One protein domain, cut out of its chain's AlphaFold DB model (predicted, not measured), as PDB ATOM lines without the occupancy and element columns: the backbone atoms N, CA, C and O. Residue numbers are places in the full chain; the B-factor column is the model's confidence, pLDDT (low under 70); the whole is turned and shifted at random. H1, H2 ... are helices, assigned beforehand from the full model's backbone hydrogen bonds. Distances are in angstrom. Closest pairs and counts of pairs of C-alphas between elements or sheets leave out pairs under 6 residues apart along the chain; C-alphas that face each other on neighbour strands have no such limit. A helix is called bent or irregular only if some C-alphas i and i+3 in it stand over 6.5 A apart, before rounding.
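Overview. This is residues 33 to 187 of the 189 residues of an uncharacterized protein of Thiotrichaceae bacterium (UniProt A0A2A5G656). What is the main shape? A long helical hairpin, bent H5 beside H6, has four shorter helices, H1 to H4, gathered at one half, while H5b and residues 158 to 166 of H6 form an arm at the other. What builds it? The printed part has 155 residues with six named helices, H1 to H6 in order, and no named strand: the class is all helix. How compact is it? It is only just loose, close to compact, with a radius of gyration of the C-alphas of 18.4 A and spans of 66 by 29 by 23 A.

Along the chain. Where is the longest helix? H5, residues 111 to 152, was assigned as one helix by its hydrogen bonds but is bent: C-alphas 131 and 134 are 7.0 A apart. Its arms are H5a, residues 111 to 131, 30.0 A long, and H5b, residues 134 to 152, 26.2 A long and irregular, with C-alphas 137 and 140 6.55 A apart. Where are the others? H6, residues 158 to 185, is 40.9 A long and ends at C-alpha 185 (168.090, 164.145, 142.438). H1, residues 33 to 48, begins at C-alpha 33 (144.868, 167.645, 134.798); H2 is residues 57 to 73, H3 78 to 90 and H4 92 to 105.

Arrangement. What does H6 touch? It touches H5a, closest C-alphas Ser 118 and Ser 180 at 4.6 A, and forms a hairpin with H5b. Where is the bundle? H1, H2 and H5a form it, helices side by side; H1 touches H5a, closest C-alphas Leu 39 and Ile 116 at 5.8 A. H2 touches H3 and H4, the closest C-alphas being Ala 72 and Phe 81 at 4.9 A, and Glu 58 and Val 101 at 5.4 A. How do the backbones run? Every O i to N i+4 pair is within hydrogen-bond range in H1, H2, H3, H4, H5a and H6, and 13 of 15 in H5b.

Size, cuts and confidence. How far does it reach? The C-alphas farthest apart, of Gln 49 and Leu 153, are 65.9 A apart. Is it unbroken and confident? The printed part has no cut and no long link; pLDDT is under 70 at residue 106, residues 155 to 158 and residues 185 to 187.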
ATOM      1  N   ARG A  33     145.645 168.703 134.147       90.94
ATOM      2  CA  ARG A  33     144.868 167.645 134.798       90.94
ATOM      3  C   ARG A  33     145.106 166.275 134.158       90.94
ATOM      4  O   ARG A  33     145.285 165.300 134.871       90.94
ATOM      5  N   PHE A  34     145.155 166.196 132.830       94.12
ATOM      6  CA  PHE A  34     145.467 164.952 132.124       94.12
ATOM      7  C   PHE A  34     146.887 164.460 132.398       94.12
ATOM      8  O   PHE A  34     147.087 163.255 132.484       94.12
ATOM      9  N   LYS A  35     147.855 165.361 132.609       94.81
ATOM     10  CA  LYS A  35     149.186 164.955 133.080       94.81
ATOM     11  C   LYS A  35     149.126 164.312 134.465       94.81
ATOM     12  O   LYS A  35     149.743 163.277 134.652       94.81
ATOM     13  N   LEU A  36     148.357 164.880 135.399       94.25
ATOM     14  CA  LEU A  36     148.170 164.273 136.723       94.25
ATOM     15  C   LEU A  36     147.483 162.901 136.636       94.25
ATOM     16  O   LEU A  36     147.919 161.978 137.309       94.25
ATOM     17  N   TYR A  37     146.455 162.749 135.790       95.12
ATOM     18  CA  TYR A  37     145.828 161.442 135.550       95.12
ATOM     19  C   TYR A  37     146.823 160.426 134.995       95.12
ATOM     20  O   TYR A  37     146.925 159.333 135.534       95.12
ATOM     21  N   LYS A  38     147.599 160.814 133.977       96.44
ATOM     22  CA  LYS A  38     148.633 159.960 133.392       96.44
ATOM     23  C   LYS A  38     149.636 159.485 134.450       96.44
ATOM     24  O   LYS A  38     149.913 158.301 134.514       96.44
ATOM     25  N   LEU A  39     150.146 160.392 135.285       95.62
ATOM     26  CA  LEU A  39     151.129 160.058 136.324       95.62
ATOM     27  C   LEU A  39     150.556 159.154 137.418       95.62
ATOM     28  O   LEU A  39     151.251 158.275 137.915       95.62
ATOM     29  N   ARG A  40     149.282 159.344 137.771       95.12
ATOM     30  CA  ARG A  40     148.572 158.442 138.681       95.12
ATOM     31  C   ARG A  40     148.437 157.047 138.092       95.12
ATOM     32  O   ARG A  40     148.686 156.069 138.784       95.12
ATOM     33  N   ASP A  41     148.047 156.962 136.827       95.62
ATOM     34  CA  ASP A  41     147.858 155.678 136.160       95.62
ATOM     35  C   ASP A  41     149.205 154.953 135.983       95.62
ATOM     36  O   ASP A  41     149.282 153.756 136.237       95.62
ATOM     37  N   GLU A  42     150.282 155.676 135.654       94.88
ATOM     38  CA  GLU A  42     151.655 155.140 135.641       94.88
ATOM     39  C   GLU A  42     152.080 154.610 137.022       94.88
ATOM     40  O   GLU A  42     152.635 153.517 137.111       94.88
ATOM     41  N   LEU A  43     151.765 155.330 138.108       93.88
ATOM     42  CA  LEU A  43     152.058 154.874 139.471       93.88
ATOM     43  C   LEU A  43     151.313 153.575 139.814       93.88
ATOM     44  O   LEU A  43     151.893 152.660 140.392       93.88
ATOM     45  N   SER A  44     150.034 153.479 139.447       93.44
ATOM     46  CA  SER A  44     149.249 152.258 139.654       93.44
ATOM     47  C   SER A  44     149.764 151.085 138.818       93.44
ATOM     48  O   SER A  44     149.726 149.955 139.290       93.44
ATOM     49  N   ILE A  45     150.282 151.326 137.611       94.62
ATOM     50  CA  ILE A  45     150.899 150.272 136.792       94.62
ATOM     51  C   ILE A  45     152.158 149.719 137.471       94.62
ATOM     52  O   ILE A  45     152.319 148.501 137.513       94.62
ATOM     53  N   LEU A  46     153.011 150.574 138.049       91.69
ATOM     54  CA  LEU A  46     154.188 150.119 138.806       91.69
ATOM     55  C   LEU A  46     153.812 149.235 139.999       91.69
ATOM     56  O   LEU A  46     154.474 148.229 140.260       91.69
ATOM     57  N   ALA A  47     152.737 149.596 140.699       92.00
ATOM     58  CA  ALA A  47     152.200 148.791 141.787       92.00
ATOM     59  C   ALA A  47     151.679 147.427 141.292       92.00
ATOM     60  O   ALA A  47     152.069 146.389 141.819       92.00
ATOM     61  N   MET A  48     150.909 147.405 140.197       91.62
ATOM     62  CA  MET A  48     150.405 146.160 139.592       91.62
ATOM     63  C   MET A  48     151.516 145.232 139.080       91.62
ATOM     64  O   MET A  48     151.339 144.017 139.039       91.62
ATOM     65  N   GLN A  49     152.658 145.788 138.673       91.56
ATOM     66  CA  GLN A  49     153.835 145.019 138.262       91.56
ATOM     67  C   GLN A  49     154.604 144.412 139.448       91.56
ATOM     68  O   GLN A  49     155.546 143.652 139.231       91.56
ATOM     69  N   GLY A  50     154.222 144.734 140.688       86.75
ATOM     70  CA  GLY A  50     154.897 144.281 141.904       86.75
ATOM     71  C   GLY A  50     156.207 145.013 142.197       86.75
ATOM     72  O   GLY A  50     156.959 144.581 143.065       86.75
ATOM     73  N   VAL A  51     156.497 146.107 141.481       86.50
ATOM     74  CA  VAL A  51     157.710 146.912 141.699       86.50
ATOM     75  C   VAL A  51     157.552 147.824 142.920       86.50
ATOM     76  O   VAL A  51     158.533 148.172 143.572       86.50
ATOM     77  N   LEU A  52     156.313 148.194 143.244       86.12
ATOM     78  CA  LEU A  52     155.951 148.957 144.431       86.12
ATOM     79  C   LEU A  52     154.833 148.215 145.167       86.12
ATOM     80  O   LEU A  52     153.865 147.794 144.539       86.12
ATOM     81  N   ASP A  53     154.945 148.052 146.485       87.62
ATOM     82  CA  ASP A  53     153.880 147.414 147.266       87.62
ATOM     83  C   ASP A  53     152.654 148.340 147.340       87.62
ATOM     84  O   ASP A  53     152.753 149.494 147.765       87.62
ATOM     85  N   GLU A  54     151.486 147.826 146.954       87.69
ATOM     86  CA  GLU A  54     150.195 148.521 147.036       87.69
ATOM     87  C   GLU A  54     149.825 148.922 148.470       87.69
ATOM     88  O   GLU A  54     149.074 149.877 148.675       87.69
ATOM     89  N   ASN A  55     150.356 148.213 149.468       89.69
ATOM     90  CA  ASN A  55     150.144 148.513 150.882       89.69
ATOM     91  C   ASN A  55     151.268 149.362 151.489       89.69
ATOM     92  O   ASN A  55     151.209 149.684 152.679       89.69
ATOM     93  N   SER A  56     152.279 149.747 150.701       89.31
ATOM     94  CA  SER A  56     153.332 150.643 151.178       89.31
ATOM     95  C   SER A  56     152.762 152.024 151.504       89.31
ATOM     96  O   SER A  56     151.938 152.579 150.769       89.31
ATOM     97  N   ASP A  57     153.241 152.623 152.596       88.31
ATOM     98  CA  ASP A  57     152.860 153.997 152.950       88.31
ATOM     99  C   ASP A  57     153.278 154.994 151.852       88.31
ATOM    100  O   ASP A  57     152.607 155.999 151.626       88.31
ATOM    101  N   GLU A  58     154.335 154.682 151.102       88.38
ATOM    102  CA  GLU A  58     154.838 155.465 149.971       88.38
ATOM    103  C   GLU A  58     153.835 155.549 148.822       88.38
ATOM    104  O   GLU A  58     153.481 156.647 148.375       88.38
ATOM    105  N   TYR A  59     153.338 154.393 148.370       90.62
ATOM    106  CA  TYR A  59     152.311 154.324 147.339       90.62
ATOM    107  C   TYR A  59     151.029 155.020 147.798       90.62
ATOM    108  O   TYR A  59     150.496 155.876 147.085       90.62
ATOM    109  N   LEU A  60     150.563 154.707 149.012       92.25
ATOM    110  CA  LEU A  60     149.330 155.264 149.566       92.25
ATOM    111  C   LEU A  60     149.410 156.786 149.736       92.25
ATOM    112  O   LEU A  60     148.449 157.494 149.435       92.25
ATOM    113  N   THR A  61     150.556 157.314 150.161       92.06
ATOM    114  CA  THR A  61     150.766 158.761 150.296       92.06
ATOM    115  C   THR A  61     150.748 159.444 148.929       92.06
ATOM    116  O   THR A  61     150.029 160.426 148.730       92.06
ATOM    117  N   LEU A  62     151.492 158.930 147.943       91.50
ATOM    118  CA  LEU A  62     151.553 159.549 146.614       91.50
ATOM    119  C   LEU A  62     150.215 159.488 145.879       91.50
ATOM    120  O   LEU A  62     149.794 160.494 145.297       91.50
ATOM    121  N   ILE A  63     149.521 158.348 145.932       93.88
ATOM    122  CA  ILE A  63     148.214 158.196 145.287       93.88
ATOM    123  C   ILE A  63     147.185 159.136 145.934       93.88
ATOM    124  O   ILE A  63     146.372 159.745 145.232       93.88
ATOM    125  N   GLU A  64     147.232 159.317 147.258       93.62
ATOM    126  CA  GLU A  64     146.369 160.244 147.992       93.62
ATOM    127  C   GLU A  64     146.613 161.692 147.544       93.62
ATOM    128  O   GLU A  64     145.671 162.403 147.172       93.62
ATOM    129  N   VAL A  65     147.879 162.109 147.483       92.56
ATOM    130  CA  VAL A  65     148.291 163.457 147.068       92.56
ATOM    131  C   VAL A  65     147.914 163.738 145.612       92.56
ATOM    132  O   VAL A  65     147.338 164.791 145.307       92.56
ATOM    133  N   GLN A  66     148.165 162.798 144.700       93.25
ATOM    134  CA  GLN A  66     147.777 162.920 143.293       93.25
ATOM    135  C   GLN A  66     146.256 163.008 143.135       93.25
ATOM    136  O   GLN A  66     145.758 163.894 142.436       93.25
ATOM    137  N   ASN A  67     145.494 162.153 143.820       94.00
ATOM    138  CA  ASN A  67     144.033 162.180 143.766       94.00
ATOM    139  C   ASN A  67     143.454 163.479 144.343       94.00
ATOM    140  O   ASN A  67     142.507 164.040 143.777       94.00
ATOM    141  N   ALA A  68     144.021 163.988 145.438       91.75
ATOM    142  CA  ALA A  68     143.628 165.266 146.018       91.75
ATOM    143  C   ALA A  68     143.912 166.430 145.053       91.75
ATOM    144  O   ALA A  68     143.037 167.269 144.825       91.75
ATOM    145  N   SER A  69     145.079 166.426 144.407       89.94
ATOM    146  CA  SER A  69     145.468 167.413 143.394       89.94
ATOM    147  C   SER A  69     144.560 167.378 142.158       89.94
ATOM    148  O   SER A  69     144.041 168.413 141.724       89.94
ATOM    149  N   ILE A  70     144.253 166.184 141.638       91.69
ATOM    150  CA  ILE A  70     143.296 165.981 140.541       91.69
ATOM    151  C   ILE A  70     141.924 166.544 140.922       91.69
ATOM    152  O   ILE A  70     141.336 167.312 140.153       91.69
ATOM    153  N   ARG A  71     141.421 166.213 142.118       91.00
ATOM    154  CA  ARG A  71     140.127 166.700 142.615       91.00
ATOM    155  C   ARG A  71     140.108 168.222 142.717       91.00
ATOM    156  O   ARG A  71     139.148 168.843 142.263       91.00
ATOM    157  N   ALA A  72     141.172 168.818 143.248       87.62
ATOM    158  CA  ALA A  72     141.311 170.265 143.380       87.62
ATOM    159  C   ALA A  72     141.399 170.978 142.018       87.62
ATOM    160  O   ALA A  72     140.909 172.095 141.872       87.62
ATOM    161  N   SER A  73     141.947 170.321 140.992       86.88
ATOM    162  CA  SER A  73     142.016 170.865 139.628       86.88
ATOM    163  C   SER A  73     140.681 170.825 138.859       86.88
ATOM    164  O   SER A  73     140.562 171.434 137.792       86.88
ATOM    165  N   ARG A  74     139.657 170.119 139.369       82.81
ATOM    166  CA  ARG A  74     138.390 169.872 138.652       82.81
ATOM    167  C   ARG A  74     137.539 171.122 138.461       82.81
ATOM    168  O   ARG A  74     136.925 171.259 137.409       82.81
ATOM    169  N   SER A  75     137.468 172.003 139.457       74.44
ATOM    170  CA  SER A  75     136.515 173.122 139.448       74.44
ATOM    171  C   SER A  75     136.878 174.232 138.462       74.44
ATOM    172  O   SER A  75     136.140 175.205 138.338       74.44
ATOM    173  N   PHE A  76     138.027 174.124 137.783       71.00
ATOM    174  CA  PHE A  76     138.641 175.190 136.993       71.00
ATOM    175  C   PHE A  76     138.847 176.504 137.772       71.00
ATOM    176  O   PHE A  76     139.343 177.475 137.195       71.00
ATOM    177  N   MET A  77     138.545 176.553 139.074       77.69
ATOM    178  CA  MET A  77     138.739 177.718 139.920       77.69
ATOM    179  C   MET A  77     140.131 177.672 140.537       77.69
ATOM    180  O   MET A  77     140.506 176.724 141.218       77.69
ATOM    181  N   VAL A  78     140.887 178.749 140.327       78.38
ATOM    182  CA  VAL A  78     142.229 178.945 140.908       78.38
ATOM    183  C   VAL A  78     142.208 178.794 142.436       78.38
ATOM    184  O   VAL A  78     143.134 178.261 143.044       78.38
ATOM    185  N   THR A  79     141.125 179.246 143.069       82.31
ATOM    186  CA  THR A  79     140.972 179.255 144.525       82.31
ATOM    187  C   THR A  79     140.933 177.866 145.142       82.31
ATOM    188  O   THR A  79     141.399 177.708 146.269       82.31
ATOM    189  N   ASP A  80     140.402 176.866 144.439       85.19
ATOM    190  CA  ASP A  80     140.257 175.519 144.996       85.19
ATOM    191  C   ASP A  80     141.594 174.790 145.021       85.19
ATOM    192  O   ASP A  80     141.942 174.187 146.038       85.19
ATOM    193  N   PHE A  81     142.391 174.944 143.960       85.31
ATOM    194  CA  PHE A  81     143.754 174.426 143.924       85.31
ATOM    195  C   PHE A  81     144.648 175.103 144.970       85.31
ATOM    196  O   PHE A  81     145.359 174.429 145.711       85.31
ATOM    197  N   LEU A  82     144.548 176.427 145.124       85.50
ATOM    198  CA  LEU A  82     145.274 177.143 146.176       85.50
ATOM    199  C   LEU A  82     144.838 176.730 147.580       85.50
ATOM    200  O   LEU A  82     145.673 176.597 148.470       85.50
ATOM    201  N   ARG A  83     143.538 176.517 147.802       88.56
ATOM    202  CA  ARG A  83     143.028 176.041 149.091       88.56
ATOM    203  C   ARG A  83     143.538 174.637 149.399       88.56
ATOM    204  O   ARG A  83     143.859 174.374 150.554       88.56
ATOM    205  N   PHE A  84     143.618 173.768 148.395       90.69
ATOM    206  CA  PHE A  84     144.249 172.458 148.520       90.69
ATOM    207  C   PHE A  84     145.717 172.594 148.934       90.69
ATOM    208  O   PHE A  84     146.075 172.080 149.987       90.69
ATOM    209  N   LEU A  85     146.526 173.364 148.201       88.12
ATOM    210  CA  LEU A  85     147.942 173.561 148.530       88.12
ATOM    211  C   LEU A  85     148.153 174.174 149.920       88.12
ATOM    212  O   LEU A  85     149.035 173.755 150.659       88.12
ATOM    213  N   LEU A  86     147.308 175.126 150.318       87.69
ATOM    214  CA  LEU A  86     147.352 175.714 151.659       87.69
ATOM    215  C   LEU A  86     147.010 174.707 152.759       87.69
ATOM    216  O   LEU A  86     147.552 174.807 153.856       87.69
ATOM    217  N   ARG A  87     146.078 173.782 152.507       90.50
ATOM    218  CA  ARG A  87     145.763 172.700 153.450       90.50
ATOM    219  C   ARG A  87     146.915 171.712 153.516       90.50
ATOM    220  O   ARG A  87     147.378 171.431 154.608       90.50
ATOM    221  N   PHE A  88     147.414 171.298 152.360       89.56
ATOM    222  CA  PHE A  88     148.552 170.403 152.209       89.56
ATOM    223  C   PHE A  88     149.816 170.910 152.920       89.56
ATOM    224  O   PHE A  88     150.467 170.160 153.633       89.56
ATOM    225  N   HIS A  89     150.136 172.199 152.791       87.69
ATOM    226  CA  HIS A  89     151.283 172.808 153.470       87.69
ATOM    227  C   HIS A  89     151.078 172.942 154.990       87.69
ATOM    228  O   HIS A  89     152.024 172.872 155.766       87.69
ATOM    229  N   LYS A  90     149.834 173.126 155.449       88.44
ATOM    230  CA  LYS A  90     149.522 173.195 156.887       88.44
ATOM    231  C   LYS A  90     149.424 171.826 157.556       88.44
ATOM    232  O   LYS A  90     149.506 171.755 158.782       88.44
ATOM    233  N   ASP A  91     149.198 170.781 156.774       91.69
ATOM    234  CA  ASP A  91     149.052 169.418 157.252       91.69
ATOM    235  C   ASP A  91     150.426 168.818 157.570       91.69
ATOM    236  O   ASP A  91     151.120 168.279 156.710       91.69
ATOM    237  N   LYS A  92     150.835 168.947 158.836       90.19
ATOM    238  CA  LYS A  92     152.135 168.459 159.310       90.19
ATOM    239  C   LYS A  92     152.282 166.944 159.190       90.19
ATOM    240  O   LYS A  92     153.405 166.469 159.048       90.19
ATOM    241  N   GLU A  93     151.185 166.198 159.281       90.44
ATOM    242  CA  GLU A  93     151.208 164.742 159.177       90.44
ATOM    243  C   GLU A  93     151.487 164.327 157.734       90.44
ATOM    244  O   GLU A  93     152.423 163.570 157.484       90.44
ATOM    245  N   MET A  94     150.777 164.930 156.778       88.69
ATOM    246  CA  MET A  94     151.027 164.726 155.350       88.69
ATOM    247  C   MET A  94     152.450 165.140 154.948       88.69
ATOM    248  O   MET A  94     153.136 164.396 154.252       88.69
ATOM    249  N   GLN A  95     152.934 166.294 155.424       88.19
ATOM    250  CA  GLN A  95     154.312 166.739 155.171       88.19
ATOM    251  C   GLN A  95     155.347 165.749 155.715       88.19
ATOM    252  O   GLN A  95     156.350 165.472 155.056       88.19
ATOM    253  N   LYS A  96     155.096 165.179 156.900       89.38
ATOM    254  CA  LYS A  96     155.974 164.172 157.499       89.38
ATOM    255  C   LYS A  96     155.973 162.874 156.693       89.38
ATOM    256  O   LYS A  96     157.050 162.339 156.457       89.38
ATOM    257  N   ARG A  97     154.803 162.401 156.244       90.81
ATOM    258  CA  ARG A  97     154.690 161.217 155.374       90.81
ATOM    259  C   ARG A  97     155.486 161.418 154.092       90.81
ATOM    260  O   ARG A  97     156.340 160.606 153.783       90.81
ATOM    261  N   ILE A  98     155.309 162.551 153.415       89.00
ATOM    262  CA  ILE A  98     156.028 162.863 152.168       89.00
ATOM    263  C   ILE A  98     157.532 162.993 152.372       89.00
ATOM    264  O   ILE A  98     158.291 162.522 151.534       89.00
ATOM    265  N   SER A  99     157.964 163.601 153.478       86.06
ATOM    266  CA  SER A  99     159.389 163.651 153.818       86.06
ATOM    267  C   SER A  99     159.940 162.241 154.043       86.06
ATOM    268  O   SER A  99     160.989 161.918 153.512       86.06
ATOM    269  N   GLY A 100     159.187 161.373 154.731       85.56
ATOM    270  CA  GLY A 100     159.552 159.967 154.908       85.56
ATOM    271  C   GLY A 100     159.620 159.190 153.592       85.56
ATOM    272  O   GLY A 100     160.549 158.415 153.398       85.56
ATOM    273  N   VAL A 101     158.691 159.445 152.661       86.19
ATOM    274  CA  VAL A 101     158.776 158.912 151.294       86.19
ATOM    275  C   VAL A 101     160.078 159.373 150.641       86.19
ATOM    276  O   VAL A 101     160.826 158.548 150.130       86.19
ATOM    277  N   MET A 102     160.379 160.672 150.706       83.56
ATOM    278  CA  MET A 102     161.587 161.260 150.122       83.56
ATOM    279  C   MET A 102     162.881 160.684 150.725       83.56
ATOM    280  O   MET A 102     163.816 160.417 149.984       83.56
ATOM    281  N   ASP A 103     162.912 160.409 152.029       82.25
ATOM    282  CA  ASP A 103     164.058 159.783 152.706       82.25
ATOM    283  C   ASP A 103     164.253 158.303 152.313       82.25
ATOM    284  O   ASP A 103     165.349 157.750 152.437       82.25
ATOM    285  N   ASN A 104     163.193 157.628 151.862       79.00
ATOM    286  CA  ASN A 104     163.261 156.249 151.371       79.00
ATOM    287  C   ASN A 104     163.613 156.158 149.881       79.00
ATOM    288  O   ASN A 104     164.034 155.097 149.415       79.00
ATOM    289  N   LEU A 105     163.511 157.260 149.138       74.00
ATOM    290  CA  LEU A 105     163.916 157.305 147.734       74.00
ATOM    291  C   LEU A 105     165.410 157.133 147.525       74.00
ATOM    292  O   LEU A 105     165.782 156.414 146.608       74.00
ATOM    293  N   ASP A 106     166.243 157.677 148.412       66.62
ATOM    294  CA  ASP A 106     167.698 157.467 148.372       66.62
ATOM    295  C   ASP A 106     168.090 155.983 148.543       66.62
ATOM    296  O   ASP A 106     169.241 155.606 148.346       66.62
ATOM    297  N   LYS A 107     167.141 155.124 148.940       71.62
ATOM    298  CA  LYS A 107     167.331 153.676 149.118       71.62
ATOM    299  C   LYS A 107     166.700 152.849 147.997       71.62
ATOM    300  O   LYS A 107     166.772 151.623 148.048       71.62
ATOM    301  N   THR A 108     166.023 153.493 147.048       71.12
ATOM    302  CA  THR A 108     165.206 152.828 146.034       71.12
ATOM    303  C   THR A 108     165.834 153.004 144.655       71.12
ATOM    304  O   THR A 108     165.851 154.104 144.118       71.12
ATOM    305  N   ASP A 109     166.243 151.902 144.024       70.69
ATOM    306  CA  ASP A 109     166.868 151.913 142.686       70.69
ATOM    307  C   ASP A 109     165.856 152.096 141.530       70.69
ATOM    308  O   ASP A 109     166.201 152.041 140.345       70.69
ATOM    309  N   ASN A 110     164.571 152.293 141.838       82.94
ATOM    310  CA  ASN A 110     163.527 152.411 140.825       82.94
ATOM    311  C   ASN A 110     163.426 153.838 140.263       82.94
ATOM    312  O   ASN A 110     162.614 154.657 140.700       82.94
ATOM    313  N   ALA A 111     164.187 154.089 139.199       85.69
ATOM    314  CA  ALA A 111     164.168 155.350 138.464       85.69
ATOM    315  C   ALA A 111     162.773 155.754 137.936       85.69
ATOM    316  O   ALA A 111     162.477 156.947 137.820       85.69
ATOM    317  N   GLU A 112     161.896 154.795 137.617       88.19
ATOM    318  CA  GLU A 112     160.562 155.097 137.093       88.19
ATOM    319  C   GLU A 112     159.641 155.663 138.180       88.19
ATOM    320  O   GLU A 112     158.950 156.660 137.948       88.19
ATOM    321  N   TYR A 113     159.702 155.096 139.386       88.00
ATOM    322  CA  TYR A 113     158.994 155.611 140.556       88.00
ATOM    323  C   TYR A 113     159.409 157.056 140.872       88.00
ATOM    324  O   TYR A 113     158.556 157.943 140.994       88.00
ATOM    325  N   CYS A 114     160.717 157.317 140.903       87.25
ATOM    326  CA  CYS A 114     161.263 158.653 141.129       87.25
ATOM    327  C   CYS A 114     160.772 159.668 140.102       87.25
ATOM    328  O   CYS A 114     160.346 160.773 140.450       87.25
ATOM    329  N   ARG A 115     160.807 159.279 138.820       91.06
ATOM    330  CA  ARG A 115     160.336 160.113 137.717       91.06
ATOM    331  C   ARG A 115     158.869 160.471 137.913       91.06
ATOM    332  O   ARG A 115     158.523 161.643 137.809       91.06
ATOM    333  N   ILE A 116     158.016 159.498 138.232       91.75
ATOM    334  CA  ILE A 116     156.578 159.729 138.425       91.75
ATOM    335  C   ILE A 116     156.324 160.667 139.607       91.75
ATOM    336  O   ILE A 116     155.520 161.600 139.489       91.75
ATOM    337  N   ALA A 117     157.013 160.464 140.732       90.50
ATOM    338  CA  ALA A 117     156.894 161.327 141.902       90.50
ATOM    339  C   ALA A 117     157.362 162.760 141.592       90.50
ATOM    340  O   ALA A 117     156.598 163.713 141.777       90.50
ATOM    341  N   SER A 118     158.560 162.921 141.018       90.81
ATOM    342  CA  SER A 118     159.108 164.226 140.620       90.81
ATOM    343  C   SER A 118     158.207 164.951 139.615       90.81
ATOM    344  O   SER A 118     157.865 166.120 139.822       90.81
ATOM    345  N   ASP A 119     157.743 164.256 138.571       93.69
ATOM    346  CA  ASP A 119     156.832 164.796 137.559       93.69
ATOM    347  C   ASP A 119     155.492 165.223 138.173       93.69
ATOM    348  O   ASP A 119     154.913 166.237 137.768       93.69
ATOM    349  N   SER A 120     155.003 164.503 139.187       92.75
ATOM    350  CA  SER A 120     153.755 164.838 139.879       92.75
ATOM    351  C   SER A 120     153.863 166.182 140.588       92.75
ATOM    352  O   SER A 120     153.032 167.067 140.357       92.75
ATOM    353  N   PHE A 121     154.919 166.383 141.379       91.44
ATOM    354  CA  PHE A 121     155.163 167.659 142.054       91.44
ATOM    355  C   PHE A 121     155.495 168.781 141.064       91.44
ATOM    356  O   PHE A 121     154.991 169.894 141.221       91.44
ATOM    357  N   ASN A 122     156.212 168.486 139.976       92.31
ATOM    358  CA  ASN A 122     156.456 169.427 138.879       92.31
ATOM    359  C   ASN A 122     155.161 169.937 138.238       92.31
ATOM    360  O   ASN A 122     155.001 171.134 137.972       92.31
ATOM    361  N   VAL A 123     154.200 169.045 137.982       92.94
ATOM    362  CA  VAL A 123     152.898 169.439 137.435       92.94
ATOM    363  C   VAL A 123     152.128 170.289 138.447       92.94
ATOM    364  O   VAL A 123     151.560 171.310 138.051       92.94
ATOM    365  N   MET A 124     152.150 169.941 139.736       90.62
ATOM    366  CA  MET A 124     151.522 170.749 140.792       90.62
ATOM    367  C   MET A 124     152.140 172.147 140.896       90.62
ATOM    368  O   MET A 124     151.409 173.141 140.909       90.62
ATOM    369  N   HIS A 125     153.467 172.239 140.872       90.62
ATOM    370  CA  HIS A 125     154.222 173.490 140.852       90.62
ATOM    371  C   HIS A 125     153.874 174.337 139.615       90.62
ATOM    372  O   HIS A 125     153.596 175.534 139.716       90.62
ATOM    373  N   SER A 126     153.772 173.712 138.438       91.00
ATOM    374  CA  SER A 126     153.350 174.378 137.199       91.00
ATOM    375  C   SER A 126     151.919 174.927 137.274       91.00
ATOM    376  O   SER A 126     151.663 176.045 136.808       91.00
ATOM    377  N   ILE A 127     150.977 174.173 137.858       89.12
ATOM    378  CA  ILE A 127     149.606 174.647 138.101       89.12
ATOM    379  C   ILE A 127     149.655 175.855 139.044       89.12
ATOM    380  O   ILE A 127     149.100 176.903 138.714       89.12
ATOM    381  N   MET A 128     150.378 175.745 140.162       88.06
ATOM    382  CA  MET A 128     150.499 176.807 141.158       88.06
ATOM    383  C   MET A 128     151.066 178.100 140.568       88.06
ATOM    384  O   MET A 128     150.458 179.160 140.729       88.06
ATOM    385  N   ARG A 129     152.197 178.046 139.857       87.25
ATOM    386  CA  ARG A 129     152.818 179.240 139.258       87.25
ATOM    387  C   ARG A 129     151.911 179.924 138.251       87.25
ATOM    388  O   ARG A 129     151.879 181.152 138.180       87.25
ATOM    389  N   ARG A 130     151.168 179.153 137.454       87.31
ATOM    390  CA  ARG A 130     150.215 179.725 136.498       87.31
ATOM    391  C   ARG A 130     149.064 180.408 137.226       87.31
ATOM    392  O   ARG A 130     148.737 181.550 136.915       87.31
ATOM    393  N   ASP A 131     148.480 179.719 138.193       83.06
ATOM    394  CA  ASP A 131     147.278 180.161 138.888       83.06
ATOM    395  C   ASP A 131     147.575 181.343 139.839       83.06
ATOM    396  O   ASP A 131     146.764 182.257 139.978       83.06
ATOM    397  N   THR A 132     148.785 181.417 140.404       84.75
ATOM    398  CA  THR A 132     149.247 182.551 141.225       84.75
ATOM    399  C   THR A 132     149.824 183.713 140.420       84.75
ATOM    400  O   THR A 132     150.039 184.776 140.996       84.75
ATOM    401  N   ARG A 133     150.042 183.585 139.104       86.06
ATOM    402  CA  ARG A 133     150.670 184.640 138.282       86.06
ATOM    403  C   ARG A 133     149.927 185.972 138.377       86.06
ATOM    404  O   ARG A 133     150.536 187.004 138.639       86.06
ATOM    405  N   VAL A 134     148.606 185.949 138.204       82.50
ATOM    406  CA  VAL A 134     147.769 187.158 138.303       82.50
ATOM    407  C   VAL A 134     147.817 187.728 139.720       82.50
ATOM    408  O   VAL A 134     147.928 188.938 139.906       82.50
ATOM    409  N   LEU A 135     147.801 186.857 140.730       82.25
ATOM    410  CA  LEU A 135     147.891 187.276 142.122       82.25
ATOM    411  C   LEU A 135     149.237 187.965 142.417       82.25
ATOM    412  O   LEU A 135     149.255 189.021 143.043       82.25
ATOM    413  N   ARG A 136     150.346 187.407 141.912       82.62
ATOM    414  CA  ARG A 136     151.713 187.910 142.110       82.62
ATOM    415  C   ARG A 136     151.988 189.222 141.388       82.62
ATOM    416  O   ARG A 136     152.550 190.123 142.000       82.62
ATOM    417  N   TYR A 137     151.589 189.333 140.124       86.06
ATOM    418  CA  TYR A 137     151.987 190.466 139.278       86.06
ATOM    419  C   TYR A 137     150.925 191.551 139.125       86.06
ATOM    420  O   TYR A 137     151.280 192.682 138.816       86.06
ATOM    421  N   ALA A 138     149.645 191.245 139.341       81.88
ATOM    422  CA  ALA A 138     148.582 192.246 139.262       81.88
ATOM    423  C   ALA A 138     148.032 192.578 140.650       81.88
ATOM    424  O   ALA A 138     148.052 193.731 141.073       81.88
ATOM    425  N   PHE A 139     147.577 191.569 141.393       82.19
ATOM    426  CA  PHE A 139     146.812 191.811 142.616       82.19
ATOM    427  C   PHE A 139     147.671 192.308 143.784       82.19
ATOM    428  O   PHE A 139     147.315 193.299 144.415       82.19
ATOM    429  N   PHE A 140     148.809 191.667 144.076       84.06
ATOM    430  CA  PHE A 140     149.669 192.094 145.183       84.06
ATOM    431  C   PHE A 140     150.239 193.508 145.002       84.06
ATOM    432  O   PHE A 140     150.143 194.270 145.961       84.06
ATOM    433  N   PRO A 141     150.755 193.920 143.826       85.75
ATOM    434  CA  PRO A 141     151.213 195.295 143.628       85.75
ATOM    435  C   PRO A 141     150.102 196.326 143.852       85.75
ATOM    436  O   PRO A 141     150.307 197.301 144.572       85.75
ATOM    437  N   VAL A 142     148.902 196.074 143.318       85.81
ATOM    438  CA  VAL A 142     147.737 196.950 143.516       85.81
ATOM    439  C   VAL A 142     147.344 197.017 144.992       85.81
ATOM    440  O   VAL A 142     147.125 198.102 145.522       85.81
ATOM    441  N   LEU A 143     147.309 195.881 145.694       83.75
ATOM    442  CA  LEU A 143     147.004 195.847 147.124       83.75
ATOM    443  C   LEU A 143     148.060 196.548 147.982       83.75
ATOM    444  O   LEU A 143     147.705 197.174 148.977       83.75
ATOM    445  N   VAL A 144     149.340 196.452 147.623       84.56
ATOM    446  CA  VAL A 144     150.420 197.169 148.313       84.56
ATOM    447  C   VAL A 144     150.280 198.674 148.091       84.56
ATOM    448  O   VAL A 144     150.376 199.428 149.058       84.56
ATOM    449  N   LEU A 145     149.968 199.113 146.867       85.94
ATOM    450  CA  LEU A 145     149.692 200.520 146.562       85.94
ATOM    451  C   LEU A 145     148.493 201.044 147.364       85.94
ATOM    452  O   LEU A 145     148.625 202.031 148.087       85.94
ATOM    453  N   ILE A 146     147.355 200.345 147.331       84.81
ATOM    454  CA  ILE A 146     146.158 200.712 148.107       84.81
ATOM    455  C   ILE A 146     146.461 200.697 149.610       84.81
ATOM    456  O   ILE A 146     146.094 201.620 150.333       84.81
ATOM    457  N   GLY A 147     147.166 199.674 150.094       80.69
ATOM    458  CA  GLY A 147     147.555 199.555 151.496       80.69
ATOM    459  C   GLY A 147     148.481 200.682 151.953       80.69
ATOM    460  O   GLY A 147     148.353 201.143 153.083       80.69
ATOM    461  N   SER A 148     149.375 201.158 151.081       81.00
ATOM    462  CA  SER A 148     150.243 202.306 151.361       81.00
ATOM    463  C   SER A 148     149.456 203.616 151.440       81.00
ATOM    464  O   SER A 148     149.646 204.374 152.388       81.00
ATOM    465  N   LEU A 149     148.493 203.826 150.536       83.00
ATOM    466  CA  LEU A 149     147.574 204.968 150.569       83.00
ATOM    467  C   LEU A 149     146.732 204.977 151.856       83.00
ATOM    468  O   LEU A 149     146.618 206.005 152.519       83.00
ATOM    469  N   LEU A 150     146.198 203.822 152.262       80.81
ATOM    470  CA  LEU A 150     145.418 203.685 153.498       80.81
ATOM    471  C   LEU A 150     146.263 203.874 154.768       80.81
ATOM    472  O   LEU A 150     145.772 204.436 155.749       80.81
ATOM    473  N   ALA A 151     147.527 203.446 154.749       74.88
ATOM    474  CA  ALA A 151     148.458 203.657 155.856       74.88
ATOM    475  C   ALA A 151     148.802 205.146 156.042       74.88
ATOM    476  O   ALA A 151     148.852 205.618 157.179       74.88
ATOM    477  N   VAL A 152     148.966 205.901 154.945       78.56
ATOM    478  CA  VAL A 152     149.113 207.371 154.979       78.56
ATOM    479  C   VAL A 152     147.867 208.029 155.583       78.56
ATOM    480  O   VAL A 152     147.981 208.958 156.377       78.56
ATOM    481  N   LEU A 153     146.682 207.485 155.297       79.69
ATOM    482  CA  LEU A 153     145.400 207.937 155.849       79.69
ATOM    483  C   LEU A 153     145.124 207.449 157.293       79.69
ATOM    484  O   LEU A 153     144.011 207.614 157.782       79.69
ATOM    485  N   ARG A 154     146.111 206.859 157.993       70.00
ATOM    486  CA  ARG A 154     146.021 206.308 159.372       70.00
ATOM    487  C   ARG A 154     144.949 205.228 159.592       70.00
ATOM    488  O   ARG A 154     144.713 204.811 160.726       70.00
ATOM    489  N   CYS A 155     144.357 204.692 158.532       56.25
ATOM    490  CA  CYS A 155     143.389 203.607 158.614       56.25
ATOM    491  C   CYS A 155     144.114 202.254 158.538       56.25
ATOM    492  O   CYS A 155     144.232 201.651 157.476       56.25
ATOM    493  N   THR A 156     144.537 201.739 159.698       61.41
ATOM    494  CA  THR A 156     145.031 200.360 159.938       61.41
ATOM    495  C   THR A 156     146.413 199.992 159.356       61.41
ATOM    496  O   THR A 156     147.017 200.752 158.606       61.41
ATOM    497  N   LYS A 157     146.933 198.801 159.722       67.19
ATOM    498  CA  LYS A 157     148.158 198.169 159.173       67.19
ATOM    499  C   LYS A 157     147.819 197.085 158.119       67.19
ATOM    500  O   LYS A 157     148.037 195.897 158.369       67.19
ATOM    501  N   PRO A 158     147.248 197.428 156.948       69.75
ATOM    502  CA  PRO A 158     146.861 196.438 155.940       69.75
ATOM    503  C   PRO A 158     148.075 195.801 155.249       69.75
ATOM    504  O   PRO A 158     148.014 194.636 154.859       69.75
ATOM    505  N   ARG A 159     149.193 196.534 155.148       73.44
ATOM    506  CA  ARG A 159     150.417 196.102 154.459       73.44
ATOM    507  C   ARG A 159     151.009 194.814 155.037       73.44
ATOM    508  O   ARG A 159     151.254 193.874 154.292       73.44
ATOM    509  N   GLU A 160     151.137 194.735 156.359       77.88
ATOM    510  CA  GLU A 160     151.720 193.580 157.059       77.88
ATOM    511  C   GLU A 160     150.909 192.290 156.825       77.88
ATOM    512  O   GLU A 160     151.457 191.214 156.586       77.88
ATOM    513  N   LYS A 161     149.571 192.396 156.796       79.88
ATOM    514  CA  LYS A 161     148.688 191.258 156.488       79.88
ATOM    515  C   LYS A 161     148.838 190.776 155.042       79.88
ATOM    516  O   LYS A 161     148.718 189.574 154.794       79.88
ATOM    517  N   ILE A 162     149.055 191.691 154.095       78.12
ATOM    518  CA  ILE A 162     149.248 191.367 152.674       78.12
ATOM    519  C   ILE A 162     150.607 190.691 152.471       78.12
ATOM    520  O   ILE A 162     150.664 189.636 151.842       78.12
ATOM    521  N   GLU A 163     151.671 191.240 153.062       81.12
ATOM    522  CA  GLU A 163     153.024 190.672 153.005       81.12
ATOM    523  C   GLU A 163     153.069 189.265 153.616       81.12
ATOM    524  O   GLU A 163     153.594 188.349 152.988       81.12
ATOM    525  N   LYS A 164     152.396 189.031 154.751       85.00
ATOM    526  CA  LYS A 164     152.290 187.686 155.341       85.00
ATOM    527  C   LYS A 164     151.615 186.673 154.409       85.00
ATOM    528  O   LYS A 164     152.059 185.535 154.304       85.00
ATOM    529  N   LYS A 165     150.530 187.060 153.726       81.50
ATOM    530  CA  LYS A 165     149.846 186.174 152.763       81.50
ATOM    531  C   LYS A 165     150.691 185.907 151.521       81.50
ATOM    532  O   LYS A 165     150.620 184.805 150.985       81.50
ATOM    533  N   LYS A 166     151.455 186.903 151.072       84.75
ATOM    534  CA  LYS A 166     152.424 186.747 149.988       84.75
ATOM    535  C   LYS A 166     153.511 185.741 150.380       84.75
ATOM    536  O   LYS A 166     153.729 184.813 149.611       84.75
ATOM    537  N   GLY A 167     154.066 185.859 151.590       86.00
ATOM    538  CA  GLY A 167     155.075 184.939 152.127       86.00
ATOM    539  C   GLY A 167     154.622 183.479 152.106       86.00
ATOM    540  O   GLY A 167     155.295 182.653 151.517       86.00
ATOM    541  N   ILE A 168     153.406 183.179 152.580       86.25
ATOM    542  CA  ILE A 168     152.869 181.800 152.551       86.25
ATOM    543  C   ILE A 168     152.830 181.219 151.124       86.25
ATOM    544  O   ILE A 168     153.055 180.031 150.921       86.25
ATOM    545  N   ILE A 169     152.510 182.035 150.115       85.25
ATOM    546  CA  ILE A 169     152.472 181.579 148.716       85.25
ATOM    547  C   ILE A 169     153.883 181.381 148.155       85.25
ATOM    548  O   ILE A 169     154.060 180.576 147.245       85.25
ATOM    549  N   GLU A 170     154.870 182.128 148.635       87.69
ATOM    550  CA  GLU A 170     156.276 181.936 148.270       87.69
ATOM    551  C   GLU A 170     156.854 180.691 148.955       87.69
ATOM    552  O   GLU A 170     157.534 179.914 148.290       87.69
ATOM    553  N   ASP A 171     156.490 180.438 150.214       88.94
ATOM    554  CA  ASP A 171     156.888 179.241 150.962       88.94
ATOM    555  C   ASP A 171     156.373 177.966 150.279       88.94
ATOM    556  O   ASP A 171     157.153 177.071 149.979       88.94
ATOM    557  N   ILE A 172     155.087 177.918 149.911       86.38
ATOM    558  CA  ILE A 172     154.507 176.762 149.198       86.38
ATOM    559  C   ILE A 172     155.174 176.541 147.829       86.38
ATOM    560  O   ILE A 172     155.362 175.403 147.406       86.38
ATOM    561  N   ASP A 173     155.509 177.618 147.112       87.75
ATOM    562  CA  ASP A 173     156.168 177.531 145.799       87.75
ATOM    563  C   ASP A 173     157.573 176.946 145.950       87.75
ATOM    564  O   ASP A 173     157.972 176.085 145.169       87.75
ATOM    565  N   LYS A 174     158.287 177.361 147.001       89.00
ATOM    566  CA  LYS A 174     159.594 176.822 147.361       89.00
ATOM    567  C   LYS A 174     159.504 175.360 147.794       89.00
ATOM    568  O   LYS A 174     160.320 174.568 147.344       89.00
ATOM    569  N   ASP A 175     158.515 174.986 148.601       87.88
ATOM    570  CA  ASP A 175     158.324 173.601 149.047       87.88
ATOM    571  C   ASP A 175     158.066 172.660 147.865       87.88
ATOM    572  O   ASP A 175     158.679 171.600 147.771       87.88
ATOM    573  N   LEU A 176     157.204 173.053 146.921       86.00
ATOM    574  CA  LEU A 176     156.938 172.250 145.724       86.00
ATOM    575  C   LEU A 176     158.171 172.117 144.819       86.00
ATOM    576  O   LEU A 176     158.387 171.049 144.244       86.00
ATOM    577  N   ASP A 177     158.971 173.176 144.694       86.81
ATOM    578  CA  ASP A 177     160.235 173.150 143.954       86.81
ATOM    579  C   ASP A 177     161.276 172.255 144.649       86.81
ATOM    580  O   ASP A 177     161.937 171.449 143.996       86.81
ATOM    581  N   CYS A 178     161.377 172.332 145.979       87.31
ATOM    582  CA  CYS A 178     162.225 171.458 146.789       87.31
ATOM    583  C   CYS A 178     161.827 169.991 146.635       87.31
ATOM    584  O   CYS A 178     162.697 169.169 146.371       87.31
ATOM    585  N   LEU A 179     160.533 169.668 146.744       85.19
ATOM    586  CA  LEU A 179     160.036 168.304 146.562       85.19
ATOM    587  C   LEU A 179     160.375 167.809 145.160       85.19
ATOM    588  O   LEU A 179     161.053 166.799 145.008       85.19
ATOM    589  N   SER A 180     159.991 168.554 144.122       83.56
ATOM    590  CA  SER A 180     160.258 168.148 142.744       83.56
ATOM    591  C   SER A 180     161.745 167.882 142.466       83.56
ATOM    592  O   SER A 180     162.076 166.861 141.855       83.56
ATOM    593  N   ASN A 181     162.632 168.762 142.939       84.38
ATOM    594  CA  ASN A 181     164.075 168.594 142.795       84.38
ATOM    595  C   ASN A 181     164.626 167.466 143.682       84.38
ATOM    596  O   ASN A 181     165.552 166.782 143.256       84.38
ATOM    597  N   GLY A 182     164.070 167.258 144.878       79.88
ATOM    598  CA  GLY A 182     164.435 166.176 145.794       79.88
ATOM    599  C   GLY A 182     164.190 164.809 145.162       79.88
ATOM    600  O   GLY A 182     165.137 164.054 144.959       79.88
ATOM    601  N   PHE A 183     162.958 164.556 144.706       78.75
ATOM    602  CA  PHE A 183     162.606 163.333 143.970       78.75
ATOM    603  C   PHE A 183     163.411 163.166 142.668       78.75
ATOM    604  O   PHE A 183     163.669 162.047 142.240       78.75
ATOM    605  N   GLY A 184     163.800 164.268 142.015       70.12
ATOM    606  CA  GLY A 184     164.587 164.225 140.780       70.12
ATOM    607  C   GLY A 184     166.078 163.928 140.988       70.12
ATOM    608  O   GLY A 184     166.706 163.360 140.099       70.12
ATOM    609  N   ARG A 185     166.656 164.319 142.133       69.12
ATOM    610  CA  ARG A 185     168.090 164.145 142.438       69.12
ATOM    611  C   ARG A 185     168.405 162.856 143.188       69.12
ATOM    612  O   ARG A 185     169.471 162.308 142.938       69.12
ATOM    613  N   GLY A 186     167.502 162.380 144.049       59.84
ATOM    614  CA  GLY A 186     167.710 161.166 144.854       59.84
ATOM    615  C   GLY A 186     167.947 159.892 144.034       59.84
ATOM    616  O   GLY A 186     168.421 158.904 144.568       59.84
ATOM    617  N   CYS A 187     167.680 159.923 142.723       59.41
ATOM    618  CA  CYS A 187     167.732 158.743 141.853       59.41
ATOM    619  C   CYS A 187     168.816 158.813 140.765       59.41
ATOM    620  O   CYS A 187     168.773 158.054 139.801       59.41
TER     621      CYS A 187